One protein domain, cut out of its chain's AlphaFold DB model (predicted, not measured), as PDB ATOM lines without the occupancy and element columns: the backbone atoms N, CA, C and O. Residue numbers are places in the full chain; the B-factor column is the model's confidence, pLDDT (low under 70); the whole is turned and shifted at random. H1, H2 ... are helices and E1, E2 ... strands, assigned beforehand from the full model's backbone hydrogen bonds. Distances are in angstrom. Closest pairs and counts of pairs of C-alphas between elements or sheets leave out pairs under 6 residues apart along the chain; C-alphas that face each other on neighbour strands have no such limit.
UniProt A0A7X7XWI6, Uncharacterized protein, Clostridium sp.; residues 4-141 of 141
ATOM      1  N   PHE A   4     148.084 171.186 227.740       86.06
ATOM      2  CA  PHE A   4     148.217 172.208 226.700       86.06
ATOM      3  C   PHE A   4     149.677 172.556 226.354       86.06
ATOM      4  O   PHE A   4     150.046 172.576 225.187       86.06
ATOM      5  N   PHE A   5     150.535 172.760 227.358       86.94
ATOM      6  CA  PHE A   5     151.939 173.124 227.142       86.94
ATOM      7  C   PHE A   5     152.730 171.988 226.478       86.94
ATOM      8  O   PHE A   5     153.565 172.231 225.614       86.94
ATOM      9  N   LYS A   6     152.424 170.730 226.826       85.25
ATOM     10  CA  LYS A   6     153.035 169.557 226.181       85.25
ATOM     11  C   LYS A   6     152.637 169.458 224.703       85.25
ATOM     12  O   LYS A   6     153.496 169.204 223.869       85.25
ATOM     13  N   ALA A   7     151.363 169.688 224.385       88.88
ATOM     14  CA  ALA A   7     150.881 169.701 223.004       88.88
ATOM     15  C   ALA A   7     151.518 170.838 222.181       88.88
ATOM     16  O   ALA A   7     151.947 170.608 221.055       88.88
ATOM     17  N   LEU A   8     151.657 172.032 222.771       91.12
ATOM     18  CA  LEU A   8     152.316 173.176 222.136       91.12
ATOM     19  C   LEU A   8     153.792 172.889 221.811       91.12
ATOM     20  O   LEU A   8     154.232 173.154 220.698       91.12
ATOM     21  N   MET A   9     154.541 172.298 222.747       90.31
ATOM     22  CA  MET A   9     155.947 171.931 222.521       90.31
ATOM     23  C   MET A   9     156.112 170.891 221.406       90.31
ATOM     24  O   MET A   9     157.049 170.988 220.619       90.31
ATOM     25  N   ILE A  10     155.196 169.921 221.309       91.56
ATOM     26  CA  ILE A  10     155.194 168.931 220.220       91.56
ATOM     27  C   ILE A  10     154.936 169.619 218.877       91.56
ATOM     28  O   ILE A  10     155.651 169.354 217.915       91.56
ATOM     29  N   LEU A  11     153.963 170.532 218.816       92.25
ATOM     30  CA  LEU A  11     153.663 171.282 217.596       92.25
ATOM     31  C   LEU A  11     154.860 172.126 217.140       92.25
ATOM     32  O   LEU A  11     155.234 172.064 215.973       92.25
ATOM     33  N   ILE A  12     155.496 172.859 218.060       92.81
ATOM     34  CA  ILE A  12     156.714 173.630 217.769       92.81
ATOM     35  C   ILE A  12     157.819 172.698 217.261       92.81
ATOM     36  O   ILE A  12     158.452 173.002 216.256       92.81
ATOM     37  N   GLY A  13     158.011 171.541 217.902       92.25
ATOM     38  CA  GLY A  13     158.985 170.542 217.463       92.25
ATOM     39  C   GLY A  13     158.739 170.059 216.031       92.25
ATOM     40  O   GLY A  13     159.675 170.008 215.239       92.25
ATOM     41  N   ILE A  14     157.484 169.772 215.669       93.62
ATOM     42  CA  ILE A  14     157.111 169.372 214.304       93.62
ATOM     43  C   ILE A  14     157.387 170.508 213.314       93.62
ATOM     44  O   ILE A  14     157.995 170.270 212.273       93.62
ATOM     45  N   VAL A  15     156.993 171.743 213.637       93.62
ATOM     46  CA  VAL A  15     157.219 172.909 212.766       93.62
ATOM     47  C   VAL A  15     158.712 173.141 212.536       93.62
ATOM     48  O   VAL A  15     159.126 173.355 211.396       93.62
ATOM     49  N   VAL A  16     159.533 173.049 213.584       91.69
ATOM     50  CA  VAL A  16     160.992 173.194 213.484       91.69
ATOM     51  C   VAL A  16     161.599 172.070 212.643       91.69
ATOM     52  O   VAL A  16     162.424 172.349 211.777       91.69
ATOM     53  N   LEU A  17     161.164 170.820 212.840       91.44
ATOM     54  CA  LEU A  17     161.641 169.679 212.052       91.44
ATOM     55  C   LEU A  17     161.314 169.836 210.567       91.44
ATOM     56  O   LEU A  17     162.201 169.691 209.729       91.44
ATOM     57  N   VAL A  18     160.062 170.162 210.235       92.00
ATOM     58  CA  VAL A  18     159.634 170.347 208.841       92.00
ATOM     59  C   VAL A  18     160.389 171.509 208.203       92.00
ATOM     60  O   VAL A  18     160.969 171.339 207.136       92.00
ATOM     61  N   SER A  19     160.469 172.654 208.886       88.81
ATOM     62  CA  SER A  19     161.188 173.830 208.379       88.81
ATOM     63  C   SER A  19     162.674 173.537 208.160       88.81
ATOM     64  O   SER A  19     163.235 173.921 207.135       88.81
ATOM     65  N   GLY A  20     163.307 172.803 209.082       87.44
ATOM     66  CA  GLY A  20     164.698 172.370 208.958       87.44
ATOM     67  C   GLY A  20     164.923 171.432 207.770       87.44
ATOM     68  O   GLY A  20     165.860 171.638 207.002       87.44
ATOM     69  N   MET A  21     164.038 170.450 207.563       85.62
ATOM     70  CA  MET A  21     164.108 169.545 206.409       85.62
ATOM     71  C   MET A  21     163.919 170.290 205.082       85.62
ATOM     72  O   MET A  21     164.678 170.061 204.141       85.62
ATOM     73  N   THR A  22     162.956 171.212 205.005       86.44
ATOM     74  CA  THR A  22     162.722 172.020 203.801       86.44
ATOM     75  C   THR A  22     163.914 172.927 203.490       86.44
ATOM     76  O   THR A  22     164.354 172.973 202.343       86.44
ATOM     77  N   LEU A  23     164.489 173.597 204.496       84.44
ATOM     78  CA  LEU A  23     165.693 174.418 204.325       84.44
ATOM     79  C   LEU A  23     166.900 173.589 203.879       84.44
ATOM     80  O   LEU A  23     167.656 174.033 203.015       84.44
ATOM     81  N   ALA A  24     167.080 172.388 204.431       81.06
ATOM     82  CA  ALA A  24     168.147 171.482 204.018       81.06
ATOM     83  C   ALA A  24     167.964 171.022 202.562       81.06
ATOM     84  O   ALA A  24     168.928 170.992 201.798       81.06
ATOM     85  N   TYR A  25     166.728 170.713 202.156       82.56
ATOM     86  CA  TYR A  25     166.411 170.304 200.788       82.56
ATOM     87  C   TYR A  25     166.639 171.429 199.770       82.56
ATOM     88  O   TYR A  25     167.349 171.222 198.785       82.56
ATOM     89  N   LEU A  26     166.094 172.626 200.021       81.94
ATOM     90  CA  LEU A  26     166.278 173.787 199.143       81.94
ATOM     91  C   LEU A  26     167.755 174.167 199.016       81.94
ATOM     92  O   LEU A  26     168.223 174.447 197.916       81.94
ATOM     93  N   ASN A  27     168.511 174.101 200.116       76.12
ATOM     94  CA  ASN A  27     169.953 174.329 200.068       76.12
ATOM     95  C   ASN A  27     170.678 173.282 199.239       76.12
ATOM     96  O   ASN A  27     171.461 173.642 198.369       76.12
ATOM     97  N   LYS A  28     170.395 171.993 199.455       75.31
ATOM     98  CA  LYS A  28     171.000 170.923 198.654       75.31
ATOM     99  C   LYS A  28     170.770 171.154 197.161       75.31
ATOM    100  O   LYS A  28     171.666 170.897 196.366       75.31
ATOM    101  N   MET A  29     169.583 171.619 196.779       78.94
ATOM    102  CA  MET A  29     169.268 171.941 195.390       78.94
ATOM    103  C   MET A  29     170.076 173.146 194.885       78.94
ATOM    104  O   MET A  29     170.720 173.037 193.845       78.94
ATOM    105  N   ALA A  30     170.110 174.246 195.641       75.19
ATOM    106  CA  ALA A  30     170.847 175.457 195.275       75.19
ATOM    107  C   ALA A  30     172.364 175.221 195.153       75.19
ATOM    108  O   ALA A  30     172.984 175.679 194.196       75.19
ATOM    109  N   THR A  31     172.958 174.465 196.083       75.19
ATOM    110  CA  THR A  31     174.380 174.093 196.046       75.19
ATOM    111  C   THR A  31     174.705 173.267 194.807       75.19
ATOM    112  O   THR A  31     175.657 173.597 194.111       75.19
ATOM    113  N   ASN A  32     173.886 172.261 194.472       74.88
ATOM    114  CA  ASN A  32     174.131 171.447 193.276       74.88
ATOM    115  C   ASN A  32     174.065 172.284 192.003       74.88
ATOM    116  O   ASN A  32     174.929 172.135 191.155       74.88
ATOM    117  N   MET A  33     173.086 173.186 191.893       75.31
ATOM    118  CA  MET A  33     172.969 174.074 190.733       75.31
ATOM    119  C   MET A  33     174.169 175.020 190.609       75.31
ATOM    120  O   MET A  33     174.658 175.262 189.508       75.31
ATOM    121  N   SER A  34     174.655 175.551 191.734       77.62
ATOM    122  CA  SER A  34     175.835 176.420 191.760       77.62
ATOM    123  C   SER A  34     177.108 175.664 191.371       77.62
ATOM    124  O   SER A  34     177.904 176.169 190.581       77.62
ATOM    125  N   ASP A  35     177.297 174.455 191.902       81.12
ATOM    126  CA  ASP A  35     178.436 173.590 191.575       81.12
ATOM    127  C   ASP A  35     178.403 173.147 190.119       81.12
ATOM    128  O   ASP A  35     179.403 173.269 189.420       81.12
ATOM    129  N   GLU A  36     177.248 172.694 189.644       81.12
ATOM    130  CA  GLU A  36     177.032 172.296 188.259       81.12
ATOM    131  C   GLU A  36     177.318 173.460 187.309       81.12
ATOM    132  O   GLU A  36     178.112 173.310 186.389       81.12
ATOM    133  N   SER A  37     176.783 174.656 187.574       83.88
ATOM    134  CA  SER A  37     177.052 175.829 186.737       83.88
ATOM    135  C   SER A  37     178.531 176.233 186.740       83.88
ATOM    136  O   SER A  37     179.087 176.539 185.683       83.88
ATOM    137  N   ALA A  38     179.192 176.217 187.902       85.56
ATOM    138  CA  ALA A  38     180.615 176.524 187.986       85.56
ATOM    139  C   ALA A  38     181.466 175.484 187.243       85.56
ATOM    140  O   ALA A  38     182.364 175.856 186.489       85.56
ATOM    141  N   ASN A  39     181.156 174.199 187.414       91.25
ATOM    142  CA  ASN A  39     181.883 173.100 186.791       91.25
ATOM    143  C   ASN A  39     181.636 173.016 185.285       91.25
ATOM    144  O   ASN A  39     182.577 172.738 184.556       91.25
ATOM    145  N   ILE A  40     180.430 173.334 184.803       91.75
ATOM    146  CA  ILE A  40     180.145 173.487 183.369       91.75
ATOM    147  C   ILE A  40     181.025 174.586 182.775       91.75
ATOM    148  O   ILE A  40     181.633 174.396 181.726       91.75
ATOM    149  N   ASN A  41     181.130 175.740 183.440       90.88
ATOM    150  CA  ASN A  41     181.950 176.838 182.936       90.88
ATOM    151  C   ASN A  41     183.435 176.457 182.888       90.88
ATOM    152  O   ASN A  41     184.066 176.633 181.848       90.88
ATOM    153  N   THR A  42     183.982 175.909 183.976       93.19
ATOM    154  CA  THR A  42     185.384 175.469 184.016       93.19
ATOM    155  C   THR A  42     185.649 174.334 183.024       93.19
ATOM    156  O   THR A  42     186.619 174.406 182.275       93.19
ATOM    157  N   GLY A  43     184.764 173.336 182.947       94.62
ATOM    158  CA  GLY A  43     184.853 172.228 181.994       94.62
ATOM    159  C   GLY A  43     184.862 172.721 180.549       94.62
ATOM    160  O   GLY A  43     185.755 172.365 179.790       94.62
ATOM    161  N   ASN A  44     183.972 173.651 180.192       94.44
ATOM    162  CA  ASN A  44     183.966 174.279 178.867       94.44
ATOM    163  C   ASN A  44     185.256 175.057 178.563       94.44
ATOM    164  O   ASN A  44     185.677 175.120 177.409       94.44
ATOM    165  N   TYR A  45     185.873 175.680 179.570       93.12
ATOM    166  CA  TYR A  45     187.172 176.341 179.410       93.12
ATOM    167  C   TYR A  45     188.284 175.326 179.123       93.12
ATOM    168  O   TYR A  45     189.046 175.521 178.179       93.12
ATOM    169  N   ILE A  46     188.335 174.229 179.883       95.38
ATOM    170  CA  ILE A  46     189.297 173.137 179.678       95.38
ATOM    171  C   ILE A  46     189.087 172.489 178.302       95.38
ATOM    172  O   ILE A  46     190.045 172.325 177.556       95.38
ATOM    173  N   ALA A  47     187.842 172.186 177.926       95.94
ATOM    174  CA  ALA A  47     187.492 171.599 176.633       95.94
ATOM    175  C   ALA A  47     188.000 172.448 175.462       95.94
ATOM    176  O   ALA A  47     188.664 171.939 174.562       95.94
ATOM    177  N   LYS A  48     187.758 173.765 175.507       93.31
ATOM    178  CA  LYS A  48     188.246 174.703 174.486       93.31
ATOM    179  C   LYS A  48     189.767 174.776 174.438       93.31
ATOM    180  O   LYS A  48     190.317 174.865 173.349       93.31
ATOM    181  N   ALA A  49     190.430 174.748 175.592       93.12
ATOM    182  CA  ALA A  49     191.887 174.752 175.677       93.12
ATOM    183  C   ALA A  49     192.493 173.493 175.038       93.12
ATOM    184  O   ALA A  49     193.395 173.608 174.213       93.12
ATOM    185  N   ILE A  50     191.948 172.312 175.354       93.81
ATOM    186  CA  ILE A  50     192.351 171.044 174.733       93.81
ATOM    187  C   ILE A  50     192.092 171.100 173.227       93.81
ATOM    188  O   ILE A  50     192.989 170.825 172.444       93.81
ATOM    189  N   MET A  51     190.889 171.493 172.806       92.50
ATOM    190  CA  MET A  51     190.529 171.539 171.390       92.50
ATOM    191  C   MET A  51     191.427 172.494 170.593       92.50
ATOM    192  O   MET A  51     191.862 172.146 169.499       92.50
ATOM    193  N   ALA A  52     191.727 173.677 171.137       90.06
ATOM    194  CA  ALA A  52     192.641 174.630 170.514       90.06
ATOM    195  C   ALA A  52     194.050 174.041 170.380       90.06
ATOM    196  O   ALA A  52     194.616 174.088 169.294       90.06
ATOM    197  N   TYR A  53     194.565 173.411 171.441       90.44
ATOM    198  CA  TYR A  53     195.848 172.716 171.398       90.44
ATOM    199  C   TYR A  53     195.876 171.649 170.298       90.44
ATOM    200  O   TYR A  53     196.736 171.702 169.428       90.44
ATOM    201  N   LEU A  54     194.892 170.746 170.278       90.38
ATOM    202  CA  LEU A  54     194.790 169.671 169.285       90.38
ATOM    203  C   LEU A  54     194.767 170.191 167.841       90.38
ATOM    204  O   LEU A  54     195.381 169.593 166.962       90.38
ATOM    205  N   LEU A  55     194.060 171.297 167.594       88.56
ATOM    206  CA  LEU A  55     193.968 171.915 166.270       88.56
ATOM    207  C   LEU A  55     195.256 172.629 165.849       88.56
ATOM    208  O   LEU A  55     195.569 172.657 164.662       88.56
ATOM    209  N   GLU A  56     195.969 173.242 166.792       87.56
ATOM    210  CA  GLU A  56     197.180 174.014 166.507       87.56
ATOM    211  C   GLU A  56     198.429 173.136 166.387       87.56
ATOM    212  O   GLU A  56     199.308 173.435 165.578       87.56
ATOM    213  N   THR A  57     198.523 172.068 167.184       86.38
ATOM    214  CA  THR A  57     199.714 171.208 167.252       86.38
ATOM    215  C   THR A  57     199.565 169.887 166.509       86.38
ATOM    216  O   THR A  57     200.568 169.216 166.287       86.38
ATOM    217  N   GLU A  58     198.338 169.500 166.143       86.88
ATOM    218  CA  GLU A  58     198.005 168.178 165.588       86.88
ATOM    219  C   GLU A  58     198.383 166.999 166.516       86.88
ATOM    220  O   GLU A  58     198.398 165.839 166.098       86.88
ATOM    221  N   ASP A  59     198.648 167.263 167.801       87.56
ATOM    222  CA  ASP A  59     198.961 166.244 168.808       87.56
ATOM    223  C   ASP A  59     197.685 165.591 169.365       87.56
ATOM    224  O   ASP A  59     197.301 165.778 170.520       87.56
ATOM    225  N   TYR A  60     197.016 164.788 168.534       87.75
ATOM    226  CA  TYR A  60     195.772 164.070 168.865       87.75
ATOM    227  C   TYR A  60     195.890 163.036 169.995       87.75
ATOM    228  O   TYR A  60     194.885 162.433 170.388       87.75
ATOM    229  N   GLU A  61     197.096 162.799 170.509       88.38
ATOM    230  CA  GLU A  61     197.357 161.906 171.639       88.38
ATOM    231  C   GLU A  61     197.668 162.667 172.934       88.38
ATOM    232  O   GLU A  61     197.785 162.030 173.979       88.38
ATOM    233  N   LEU A  62     197.724 164.007 172.890       88.88
ATOM    234  CA  LEU A  62     198.064 164.866 174.028       88.88
ATOM    235  C   LEU A  62     199.384 164.449 174.694       88.88
ATOM    236  O   LEU A  62     199.473 164.331 175.918       88.88
ATOM    237  N   LYS A  63     200.410 164.197 173.882       86.38
ATOM    238  CA  LYS A  63     201.763 163.877 174.344       86.38
ATOM    239  C   LYS A  63     202.519 165.091 174.863       86.38
ATOM    240  O   LYS A  63     203.394 164.919 175.703       86.38
ATOM    241  N   PHE A  64     202.198 166.301 174.404       86.62
ATOM    242  CA  PHE A  64     202.865 167.540 174.824       86.62
ATOM    243  C   PHE A  64     204.392 167.526 174.620       86.62
ATOM    244  O   PHE A  64     205.135 168.102 175.419       86.62
ATOM    245  N   ASP A  65     204.857 166.868 173.550       80.69
ATOM    246  CA  ASP A  65     206.280 166.618 173.258       80.69
ATOM    247  C   ASP A  65     207.043 165.919 174.404       80.69
ATOM    248  O   ASP A  65     208.255 166.088 174.554       80.69
ATOM    249  N   ASP A  66     206.337 165.160 175.243       79.06
ATOM    250  CA  ASP A  66     206.893 164.484 176.412       79.06
ATOM    251  C   ASP A  66     207.227 163.011 176.112       79.06
ATOM    252  O   ASP A  66     206.549 162.350 175.324       79.06
ATOM    253  N   GLU A  67     208.275 162.479 176.748       71.25
ATOM    254  CA  GLU A  67     208.689 161.068 176.585       71.25
ATOM    255  C   GLU A  67     207.857 160.104 177.449       71.25
ATOM    256  O   GLU A  67     207.885 158.890 177.244       71.25
ATOM    257  N   ASP A  68     207.132 160.631 178.440       75.50
ATOM    258  CA  ASP A  68     206.268 159.853 179.326       75.50
ATOM    259  C   ASP A  68     204.863 159.672 178.731       75.50
ATOM    260  O   ASP A  68     204.067 160.614 178.673       75.50
ATOM    261  N   ASP A  69     204.547 158.423 178.385       69.38
ATOM    262  CA  ASP A  69     203.261 157.988 177.823       69.38
ATOM    263  C   ASP A  69     202.085 158.054 178.823       69.38
ATOM    264  O   ASP A  69     200.931 157.809 178.455       69.38
ATOM    265  N   THR A  70     202.329 158.360 180.104       83.75
ATOM    266  CA  THR A  70     201.269 158.387 181.120       83.75
ATOM    267  C   THR A  70     200.431 159.662 181.025       83.75
ATOM    268  O   THR A  70     200.748 160.695 181.617       83.75
ATOM    269  N   LEU A  71     199.299 159.582 180.327       87.69
ATOM    270  CA  LEU A  71     198.344 160.684 180.241       87.69
ATOM    271  C   LEU A  71     197.433 160.741 181.477       87.69
ATOM    272  O   LEU A  71     196.712 159.793 181.793       87.69
ATOM    273  N   THR A  72     197.419 161.886 182.160       91.94
ATOM    274  CA  THR A  72     196.506 162.158 183.279       91.94
ATOM    275  C   THR A  72     195.829 163.515 183.111       91.94
ATOM    276  O   THR A  72     196.361 164.409 182.459       91.94
ATOM    277  N   VAL A  73     194.666 163.696 183.743       92.81
ATOM    278  CA  VAL A  73     193.958 164.992 183.787       92.81
ATOM    279  C   VAL A  73     194.866 166.107 184.317       92.81
ATOM    280  O   VAL A  73     194.893 167.200 183.761       92.81
ATOM    281  N   GLU A  74     195.628 165.826 185.376       91.69
ATOM    282  CA  GLU A  74     196.561 166.785 185.976       91.69
ATOM    283  C   GLU A  74     197.670 167.174 184.994       91.69
ATOM    284  O   GLU A  74     197.967 168.359 184.841       91.69
ATOM    285  N   LYS A  75     198.225 166.192 184.269       91.00
ATOM    286  CA  LYS A  75     199.242 166.421 183.236       91.00
ATOM    287  C   LYS A  75     198.690 167.273 182.095       91.00
ATOM    288  O   LYS A  75     199.363 168.208 181.677       91.00
ATOM    289  N   ILE A  76     197.464 167.008 181.639       92.50
ATOM    290  CA  ILE A  76     196.800 167.803 180.595       92.50
ATOM    291  C   ILE A  76     196.646 169.258 181.046       92.50
ATOM    292  O   ILE A  76     197.100 170.166 180.357       92.50
ATOM    293  N   ILE A  77     196.041 169.489 182.215       92.88
ATOM    294  CA  ILE A  77     195.805 170.846 182.729       92.88
ATOM    295  C   ILE A  77     197.131 171.590 182.910       92.88
ATOM    296  O   ILE A  77     197.256 172.722 182.449       92.88
ATOM    297  N   THR A  78     198.130 170.942 183.515       91.12
ATOM    298  CA  THR A  78     199.448 171.545 183.753       91.12
ATOM    299  C   THR A  78     200.126 171.920 182.437       91.12
ATOM    300  O   THR A  78     200.565 173.057 182.290       91.12
ATOM    301  N   ASN A  79     200.147 171.024 181.444       89.81
ATOM    302  CA  ASN A  79     200.766 171.323 180.151       89.81
ATOM    303  C   ASN A  79     200.037 172.441 179.393       89.81
ATOM    304  O   ASN A  79     200.687 173.288 178.788       89.81
ATOM    305  N   LEU A  80     198.706 172.520 179.480       90.56
ATOM    306  CA  LEU A  80     197.934 173.618 178.881       90.56
ATOM    307  C   LEU A  80     198.163 174.976 179.574       90.56
ATOM    308  O   LEU A  80     197.881 176.025 178.987       90.56
ATOM    309  N   GLN A  81     198.663 174.970 180.813       89.00
ATOM    310  CA  GLN A  81     199.123 176.162 181.533       89.00
ATOM    311  C   GLN A  81     200.593 176.505 181.245       89.00
ATOM    312  O   GLN A  81     201.042 177.600 181.596       89.00
ATOM    313  N   GLU A  82     201.359 175.601 180.630       83.44
ATOM    314  CA  GLU A  82     202.747 175.844 180.248       83.44
ATOM    315  C   GLU A  82     202.850 176.611 178.925       83.44
ATOM    316  O   GLU A  82     201.967 176.619 178.072       83.44
ATOM    317  N   ARG A  83     203.984 177.287 178.738       64.69
ATOM    318  CA  ARG A  83     204.237 178.188 177.605       64.69
ATOM    319  C   ARG A  83     204.704 177.453 176.340       64.69
ATOM    320  O   ARG A  83     205.511 177.997 175.585       64.69
ATOM    321  N   ARG A  84     204.291 176.198 176.146       60.44
ATOM    322  CA  ARG A  84     204.787 175.343 175.059       60.44
ATOM    323  C   ARG A  84     203.860 175.447 173.850       60.44
ATOM    324  O   ARG A  84     202.663 175.227 173.963       60.44
ATOM    325  N   GLY A  85     204.415 175.827 172.701       54.72
ATOM    326  CA  GLY A  85     203.702 175.837 171.417       54.72
ATOM    327  C   GLY A  85     202.855 177.077 171.108       54.72
ATOM    328  O   GLY A  85     202.429 177.224 169.968       54.72
ATOM    329  N   VAL A  86     202.660 178.006 172.050       55.88
ATOM    330  CA  VAL A  86     201.840 179.205 171.807       55.88
ATOM    331  C   VAL A  86     202.701 180.396 171.381       55.88
ATOM    332  O   VAL A  86     203.619 180.820 172.092       55.88
ATOM    333  N   TRP A  87     202.396 180.961 170.213       53.75
ATOM    334  CA  TRP A  87     203.037 182.174 169.705       53.75
ATOM    335  C   TRP A  87     202.611 183.381 170.566       53.75
ATOM    336  O   TRP A  87     201.467 183.484 170.999       53.75
ATOM    337  N   ASP A  88     203.535 184.303 170.845       52.41
ATOM    338  CA  ASP A  88     203.251 185.572 171.541       52.41
ATOM    339  C   ASP A  88     202.719 185.489 172.988       52.41
ATOM    340  O   ASP A  88     201.946 186.328 173.445       52.41
ATOM    341  N   GLY A  89     203.200 184.535 173.791       54.25
ATOM    342  CA  GLY A  89     203.015 184.587 175.248       54.25
ATOM    343  C   GLY A  89     201.575 184.398 175.737       54.25
ATOM    344  O   GLY A  89     201.298 184.699 176.900       54.25
ATOM    345  N   TYR A  90     200.699 183.887 174.875       55.81
ATOM    346  CA  TYR A  90     199.389 183.371 175.245       55.81
ATOM    347  C   TYR A  90     199.531 181.974 175.873       55.81
ATOM    348  O   TYR A  90     200.514 181.273 175.645       55.81
ATOM    349  N   PHE A  91     198.563 181.587 176.700       66.50
ATOM    350  CA  PHE A  91     198.454 180.252 177.289       66.50
ATOM    351  C   PHE A  91     197.047 179.726 177.010       66.50
ATOM    352  O   PHE A  91     196.099 180.518 177.032       66.50
ATOM    353  N   TYR A  92     196.897 178.421 176.784       83.12
ATOM    354  CA  TYR A  92     195.573 177.821 176.594       83.12
ATOM    355  C   TYR A  92     194.739 177.912 177.875       83.12
ATOM    356  O   TYR A  92     193.548 178.222 177.833       83.12
ATOM    357  N   LEU A  93     195.394 177.716 179.021       89.00
ATOM    358  CA  LEU A  93     194.858 177.965 180.355       89.00
ATOM    359  C   LEU A  93     195.731 178.977 181.095       89.00
ATOM    360  O   LEU A  93     196.940 179.040 180.904       89.00
ATOM    361  N   ARG A  94     195.134 179.784 181.975       86.88
ATOM    362  CA  ARG A  94     195.896 180.807 182.700       86.88
ATOM    363  C   ARG A  94     196.872 180.148 183.687       86.88
ATOM    364  O   ARG A  94     196.431 179.335 184.505       86.88
ATOM    365  N   PRO A  95     198.167 180.513 183.673       85.62
ATOM    366  CA  PRO A  95     199.135 179.972 184.622       85.62
ATOM    367  C   PRO A  95     198.771 180.317 186.066       85.62
ATOM    368  O   PRO A  95     198.439 181.463 186.371       85.62
ATOM    369  N   GLY A  96     198.872 179.334 186.961       81.56
ATOM    370  CA  GLY A  96     198.641 179.518 188.397       81.56
ATOM    371  C   GLY A  96     197.171 179.614 188.819       81.56
ATOM    372  O   GLY A  96     196.905 179.746 190.013       81.56
ATOM    373  N   GLU A  97     196.217 179.537 187.884       86.38
ATOM    374  CA  GLU A  97     194.810 179.310 188.225       86.38
ATOM    375  C   GLU A  97     194.561 177.828 188.533       86.38
ATOM    376  O   GLU A  97     195.143 176.939 187.913       86.38
ATOM    377  N   ASP A  98     193.684 177.570 189.501       83.94
ATOM    378  CA  ASP A  98     193.266 176.220 189.858       83.94
ATOM    379  C   ASP A  98     192.041 175.814 189.028       83.94
ATOM    380  O   ASP A  98     190.995 176.473 189.070       83.94
ATOM    381  N   TYR A  99     192.185 174.726 188.274       89.75
ATOM    382  CA  TYR A  99     191.143 174.156 187.428       89.75
ATOM    383  C   TYR A  99     190.499 172.912 188.052       89.75
ATOM    384  O   TYR A  99     189.838 172.167 187.343       89.75
ATOM    385  N   ILE A 100     190.641 172.659 189.357       89.06
ATOM    386  CA  ILE A 100     189.957 171.558 190.059       89.06
ATOM    387  C   ILE A 100     188.423 171.774 190.059       89.06
ATOM    388  O   ILE A 100     187.960 172.915 190.199       89.06
ATOM    389  N   PRO A 101     187.596 170.710 189.932       87.81
ATOM    390  CA  PRO A 101     186.146 170.851 190.016       87.81
ATOM    391  C   PRO A 101     185.727 171.449 191.361       87.81
ATOM    392  O   PRO A 101     186.131 170.994 192.436       87.81
ATOM    393  N   LYS A 102     184.867 172.465 191.316       82.75
ATOM    394  CA  LYS A 102     184.340 173.101 192.517       82.75
ATOM    395  C   LYS A 102     183.297 172.212 193.181       82.75
ATOM    396  O   LYS A 102     182.421 171.638 192.533       82.75
ATOM    397  N   ARG A 103     183.374 172.180 194.510       75.69
ATOM    398  CA  ARG A 103     182.293 171.768 195.406       75.69
ATOM    399  C   ARG A 103     182.069 172.884 196.409       75.69
ATOM    400  O   ARG A 103     182.979 173.236 197.161       75.69
ATOM    401  N   HIS A 104     180.883 173.466 196.421       67.81
ATOM    402  CA  HIS A 104     180.529 174.468 197.407       67.81
ATOM    403  C   HIS A 104     180.281 173.774 198.745       67.81
ATOM    404  O   HIS A 104     179.414 172.912 198.894       67.81
ATOM    405  N   TYR A 105     181.038 174.197 199.753       58.88
ATOM    406  CA  TYR A 105     180.753 173.869 201.140       58.88
ATOM    407  C   TYR A 105     179.583 174.723 201.612       58.88
ATOM    408  O   TYR A 105     179.645 175.951 201.560       58.88
ATOM    409  N   PHE A 106     178.536 174.087 202.135       55.44
ATOM    410  CA  PHE A 106     177.462 174.819 202.794       55.44
ATOM    411  C   PHE A 106     177.092 174.159 204.126       55.44
ATOM    412  O   PHE A 106     176.830 172.960 204.196       55.44
ATOM    413  N   PHE A 107     177.151 174.945 205.207       53.38
ATOM    414  CA  PHE A 107     176.966 174.510 206.602       53.38
ATOM    415  C   PHE A 107     177.857 173.340 207.077       53.38
ATOM    416  O   PHE A 107     177.456 172.567 207.940       53.38
ATOM    417  N   GLY A 108     179.080 173.204 206.555       53.06
ATOM    418  CA  GLY A 108     180.063 172.235 207.067       53.06
ATOM    419  C   GLY A 108     179.767 170.760 206.757       53.06
ATOM    420  O   GLY A 108     180.514 169.890 207.203       53.06
ATOM    421  N   PHE A 109     178.723 170.457 205.979       52.78
ATOM    422  CA  PHE A 109     178.444 169.101 205.512       52.78
ATOM    423  C   PHE A 109     179.211 168.836 204.214       52.78
ATOM    424  O   PHE A 109     178.957 169.456 203.184       52.78
ATOM    425  N   ILE A 110     180.175 167.915 204.279       53.59
ATOM    426  CA  ILE A 110     180.985 167.497 203.132       53.59
ATOM    427  C   ILE A 110     180.172 166.498 202.315       53.59
ATOM    428  O   ILE A 110     179.862 165.406 202.795       53.59
ATOM    429  N   ARG A 111     179.845 166.855 201.074       53.09
ATOM    430  CA  ARG A 111     179.329 165.912 200.085       53.09
ATOM    431  C   ARG A 111     180.517 165.387 199.287       53.09
ATOM    432  O   ARG A 111     181.066 166.151 198.509       53.09
ATOM    433  N   ASP A 112     180.886 164.130 199.549       56.41
ATOM    434  CA  ASP A 112     181.944 163.301 198.940       56.41
ATOM    435  C   ASP A 112     183.328 163.956 198.735       56.41
ATOM    436  O   ASP A 112     183.474 165.104 198.329       56.41
ATOM    437  N   LYS A 113     184.398 163.226 199.051       59.91
ATOM    438  CA  LYS A 113     185.754 163.806 199.062       59.91
ATOM    439  C   LYS A 113     186.477 163.750 197.719       59.91
ATOM    440  O   LYS A 113     187.461 164.460 197.557       59.91
ATOM    441  N   ASN A 114     185.984 162.960 196.769       71.81
ATOM    442  CA  ASN A 114     186.678 162.718 195.510       71.81
ATOM    443  C   ASN A 114     185.819 163.228 194.351       71.81
ATOM    444  O   ASN A 114     184.774 162.657 194.054       71.81
ATOM    445  N   ILE A 115     186.247 164.333 193.742       85.12
ATOM    446  CA  ILE A 115     185.763 164.798 192.441       85.12
ATOM    447  C   ILE A 115     186.967 165.044 191.555       85.12
ATOM    448  O   ILE A 115     187.990 165.545 192.017       85.12
ATOM    449  N   GLY A 116     186.834 164.669 190.299       91.31
ATOM    450  CA  GLY A 116     187.812 164.879 189.256       91.31
ATOM    451  C   GLY A 116     187.136 165.341 187.977       91.31
ATOM    452  O   GLY A 116     185.929 165.600 187.949       91.31
ATOM    453  N   TRP A 117     187.922 165.432 186.915       95.44
ATOM    454  CA  TRP A 117     187.398 165.627 185.571       95.44
ATOM    455  C   TRP A 117     187.350 164.311 184.822       95.44
ATOM    456  O   TRP A 117     188.290 163.519 184.860       95.44
ATOM    457  N   LYS A 118     186.270 164.127 184.079       95.38
ATOM    458  CA  LYS A 118     186.212 163.200 182.966       95.38
ATOM    459  C   LYS A 118     186.374 164.006 181.688       95.38
ATOM    460  O   LYS A 118     185.561 164.884 181.410       95.38
ATOM    461  N   ILE A 119     187.438 163.713 180.954       96.38
ATOM    462  CA  ILE A 119     187.751 164.320 179.663       96.38
ATOM    463  C   ILE A 119     187.499 163.258 178.596       96.38
ATOM    464  O   ILE A 119     188.157 162.220 178.597       96.38
ATOM    465  N   THR A 120     186.558 163.511 177.697       95.81
ATOM    466  CA  THR A 120     186.271 162.654 176.544       95.81
ATOM    467  C   THR A 120     186.685 163.389 175.277       95.81
ATOM    468  O   THR A 120     186.241 164.511 175.045       95.81
ATOM    469  N   ILE A 121     187.551 162.768 174.482       94.06
ATOM    470  CA  ILE A 121     188.075 163.312 173.228       94.06
ATOM    471  C   ILE A 121     187.581 162.414 172.105       94.06
ATOM    472  O   ILE A 121     188.029 161.274 171.982       94.06
ATOM    473  N   THR A 122     186.669 162.930 171.292       92.69
ATOM    474  CA  THR A 122     186.164 162.250 170.100       92.69
ATOM    475  C   THR A 122     187.005 162.683 168.907       92.69
ATOM    476  O   THR A 122     187.196 163.880 168.691       92.69
ATOM    477  N   ARG A 123     187.548 161.733 168.137       86.06
ATOM    478  CA  ARG A 123     188.431 162.054 166.997       86.06
ATOM    479  C   ARG A 123     187.665 162.466 165.739       86.06
ATOM    480  O   ARG A 123     188.124 163.337 165.001       86.06
ATOM    481  N   GLU A 124     186.506 161.857 165.488       87.19
ATOM    482  CA  GLU A 124     185.704 162.091 164.281       87.19
ATOM    483  C   GLU A 124     184.197 162.201 164.608       87.19
ATOM    484  O   GLU A 124     183.536 161.178 164.795       87.19
ATOM    485  N   PRO A 125     183.604 163.414 164.639       86.19
ATOM    486  CA  PRO A 125     184.249 164.722 164.479       86.19
ATOM    487  C   PRO A 125     185.150 165.059 165.675       86.19
ATOM    488  O   PRO A 125     184.892 164.586 166.777       86.19
ATOM    489  N   LEU A 126     186.172 165.898 165.456       89.06
ATOM    490  CA  LEU A 126     187.014 166.390 166.547       89.06
ATOM    491  C   LEU A 126     186.151 167.180 167.536       89.06
ATOM    492  O   LEU A 126     185.685 168.275 167.212       89.06
ATOM    493  N   ASP A 127     185.955 166.620 168.723       93.56
ATOM    494  CA  ASP A 127     185.194 167.222 169.811       93.56
ATOM    495  C   ASP A 127     185.812 166.850 171.160       93.56
ATOM    496  O   ASP A 127     186.424 165.792 171.323       93.56
ATOM    497  N   VAL A 128     185.669 167.744 172.135       95.56
ATOM    498  CA  VAL A 128     186.184 167.542 173.487       95.56
ATOM    499  C   VAL A 128     185.092 167.890 174.480       95.56
ATOM    500  O   VAL A 128     184.677 169.042 174.593       95.56
ATOM    501  N   HIS A 129     184.675 166.897 175.258       96.06
ATOM    502  CA  HIS A 129     183.725 167.068 176.348       96.06
ATOM    503  C   HIS A 129     184.429 166.920 177.692       96.06
ATOM    504  O   HIS A 129     185.201 165.985 177.908       96.06
ATOM    505  N   VAL A 130     184.157 167.844 178.612       96.06
ATOM    506  CA  VAL A 130     184.733 167.832 179.959       96.06
ATOM    507  C   VAL A 130     183.621 167.999 180.980       96.06
ATOM    508  O   VAL A 130     182.941 169.024 181.017       96.06
ATOM    509  N   GLU A 131     183.464 167.000 181.843       94.06
ATOM    510  CA  GLU A 131     182.456 166.992 182.900       94.06
ATOM    511  C   GLU A 131     183.058 166.609 184.248       94.06
ATOM    512  O   GLU A 131     184.035 165.862 184.338       94.06
ATOM    513  N   ALA A 132     182.481 167.139 185.323       91.25
ATOM    514  CA  ALA A 132     182.904 166.764 186.660       91.25
ATOM    515  C   ALA A 132     182.417 165.339 186.978       91.25
ATOM    516  O   ALA A 132     181.246 165.016 186.783       91.25
ATOM    517  N   SER A 133     183.317 164.495 187.477       89.44
ATOM    518  CA  SER A 133     183.101 163.063 187.724       89.44
ATOM    519  C   SER A 133     183.646 162.674 189.100       89.44
ATOM    520  O   SER A 133     184.438 163.400 189.696       89.44
ATOM    521  N   ASP A 134     183.261 161.517 189.631       86.38
ATOM    522  CA  ASP A 134     183.776 161.016 190.916       86.38
ATOM    523  C   ASP A 134     185.231 160.509 190.828       86.38
ATOM    524  O   ASP A 134     185.843 160.132 191.832       86.38
ATOM    525  N   LYS A 135     185.808 160.505 189.622       88.88
ATOM    526  CA  LYS A 135     187.190 160.114 189.332       88.88
ATOM    527  C   LYS A 135     187.802 161.021 188.264       88.88
ATOM    528  O   LYS A 135     187.083 161.609 187.462       88.88
ATOM    529  N   ASN A 136     189.132 161.099 188.254       92.00
ATOM    530  CA  ASN A 136     189.873 161.648 187.122       92.00
ATOM    531  C   ASN A 136     189.990 160.574 186.041       92.00
ATOM    532  O   ASN A 136     190.498 159.487 186.319       92.00
ATOM    533  N   GLU A 137     189.538 160.867 184.828       93.81
ATOM    534  CA  GLU A 137     189.651 159.949 183.699       93.81
ATOM    535  C   GLU A 137     189.784 160.696 182.369       93.81
ATOM    536  O   GLU A 137     189.235 161.783 182.190       93.81
ATOM    537  N   VAL A 138     190.518 160.086 181.439       93.56
ATOM    538  CA  VAL A 138     190.661 160.551 180.058       93.56
ATOM    539  C   VAL A 138     190.241 159.403 179.145       93.56
ATOM    540  O   VAL A 138     190.690 158.272 179.332       93.56
ATOM    541  N   ILE A 139     189.348 159.683 178.202       93.69
ATOM    542  CA  ILE A 139     188.753 158.706 177.289       93.69
ATOM    543  C   ILE A 139     188.937 159.217 175.862       93.69
ATOM    544  O   ILE A 139     188.615 160.367 175.577       93.69
ATOM    545  N   PHE A 140     189.424 158.350 174.978       91.94
ATOM    546  CA  PHE A 140     189.489 158.604 173.540       91.94
ATOM    547  C   PHE A 140     188.414 157.774 172.838       91.94
ATOM    548  O   PHE A 140     188.366 156.557 173.035       91.94
ATOM    549  N   GLU A 141     187.570 158.436 172.048       90.62
ATOM    550  CA  GLU A 141     186.473 157.848 171.265       90.62
ATOM    551  C   GLU A 141     186.687 158.014 169.755       90.62
ATOM    552  O   GLU A 141     187.175 159.085 169.313       90.62
TER     553      GLU A 141
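What this domain is: This is residues 4 to 141 of the 141 residues of an uncharacterized protein of Clostridium sp. (UniProt A0A7X7XWI6). One very long helix, H1, makes the longest axis; its residues 4 to 23 stick out as a free arm, while a small sheet packs, E2 nearest, on its later part, with short H2 beside that part. The 138 printed residues run H1 H2 E1 E2 E3, with a mixed sheet in order E2 E1 E3; the class is mixed, helices and strands. The whole is extended, radius of gyration of the C-alphas 22.0 A, spanning 79 by 31 by 25 A.

Where its parts are: H1, residues 4 to 57, runs 78.7 A from C-alpha 4 at (148.217, 172.208, 226.700). H2 is residues 73 to 81, 12.5 A; E1 116 to 122, 19.4 A; E2 127 to 133, 18.5 A; E3 137 to 140, 10.2 A, ending at (189.489, 158.604, 173.540).

How they stand to each other: Hairpin E1 and E2 is antiparallel at 160 degrees, N 118 to O 131 2.8 A; E1 and E3 are parallel at 2 degrees, N 121 to O 139 2.8 A. H1 is on the sheet at its level, height 3.1 A; its closest C-alphas with E2 are Gly 43 and Val 130, 4.8 A. H2 only grazes the sheet with residues 73 to 76. H1, with residues 46 to 53 alone, touches H2 at a steep tilt of 58 degrees, closest C-alphas Ala 49 and Leu 80, 6.9 A. In H1 and H2 every O i to N i+4 pair is within hydrogen-bond range.

The domain as a whole: The C-alphas of Phe 4 and Trp 87 are farthest apart, 79.7 A. The printed part has no cut; links H1 to H2 and H2 to E1 are long. The pLDDT is under 70 at residues 69, 83 to 91 and 104 to 113.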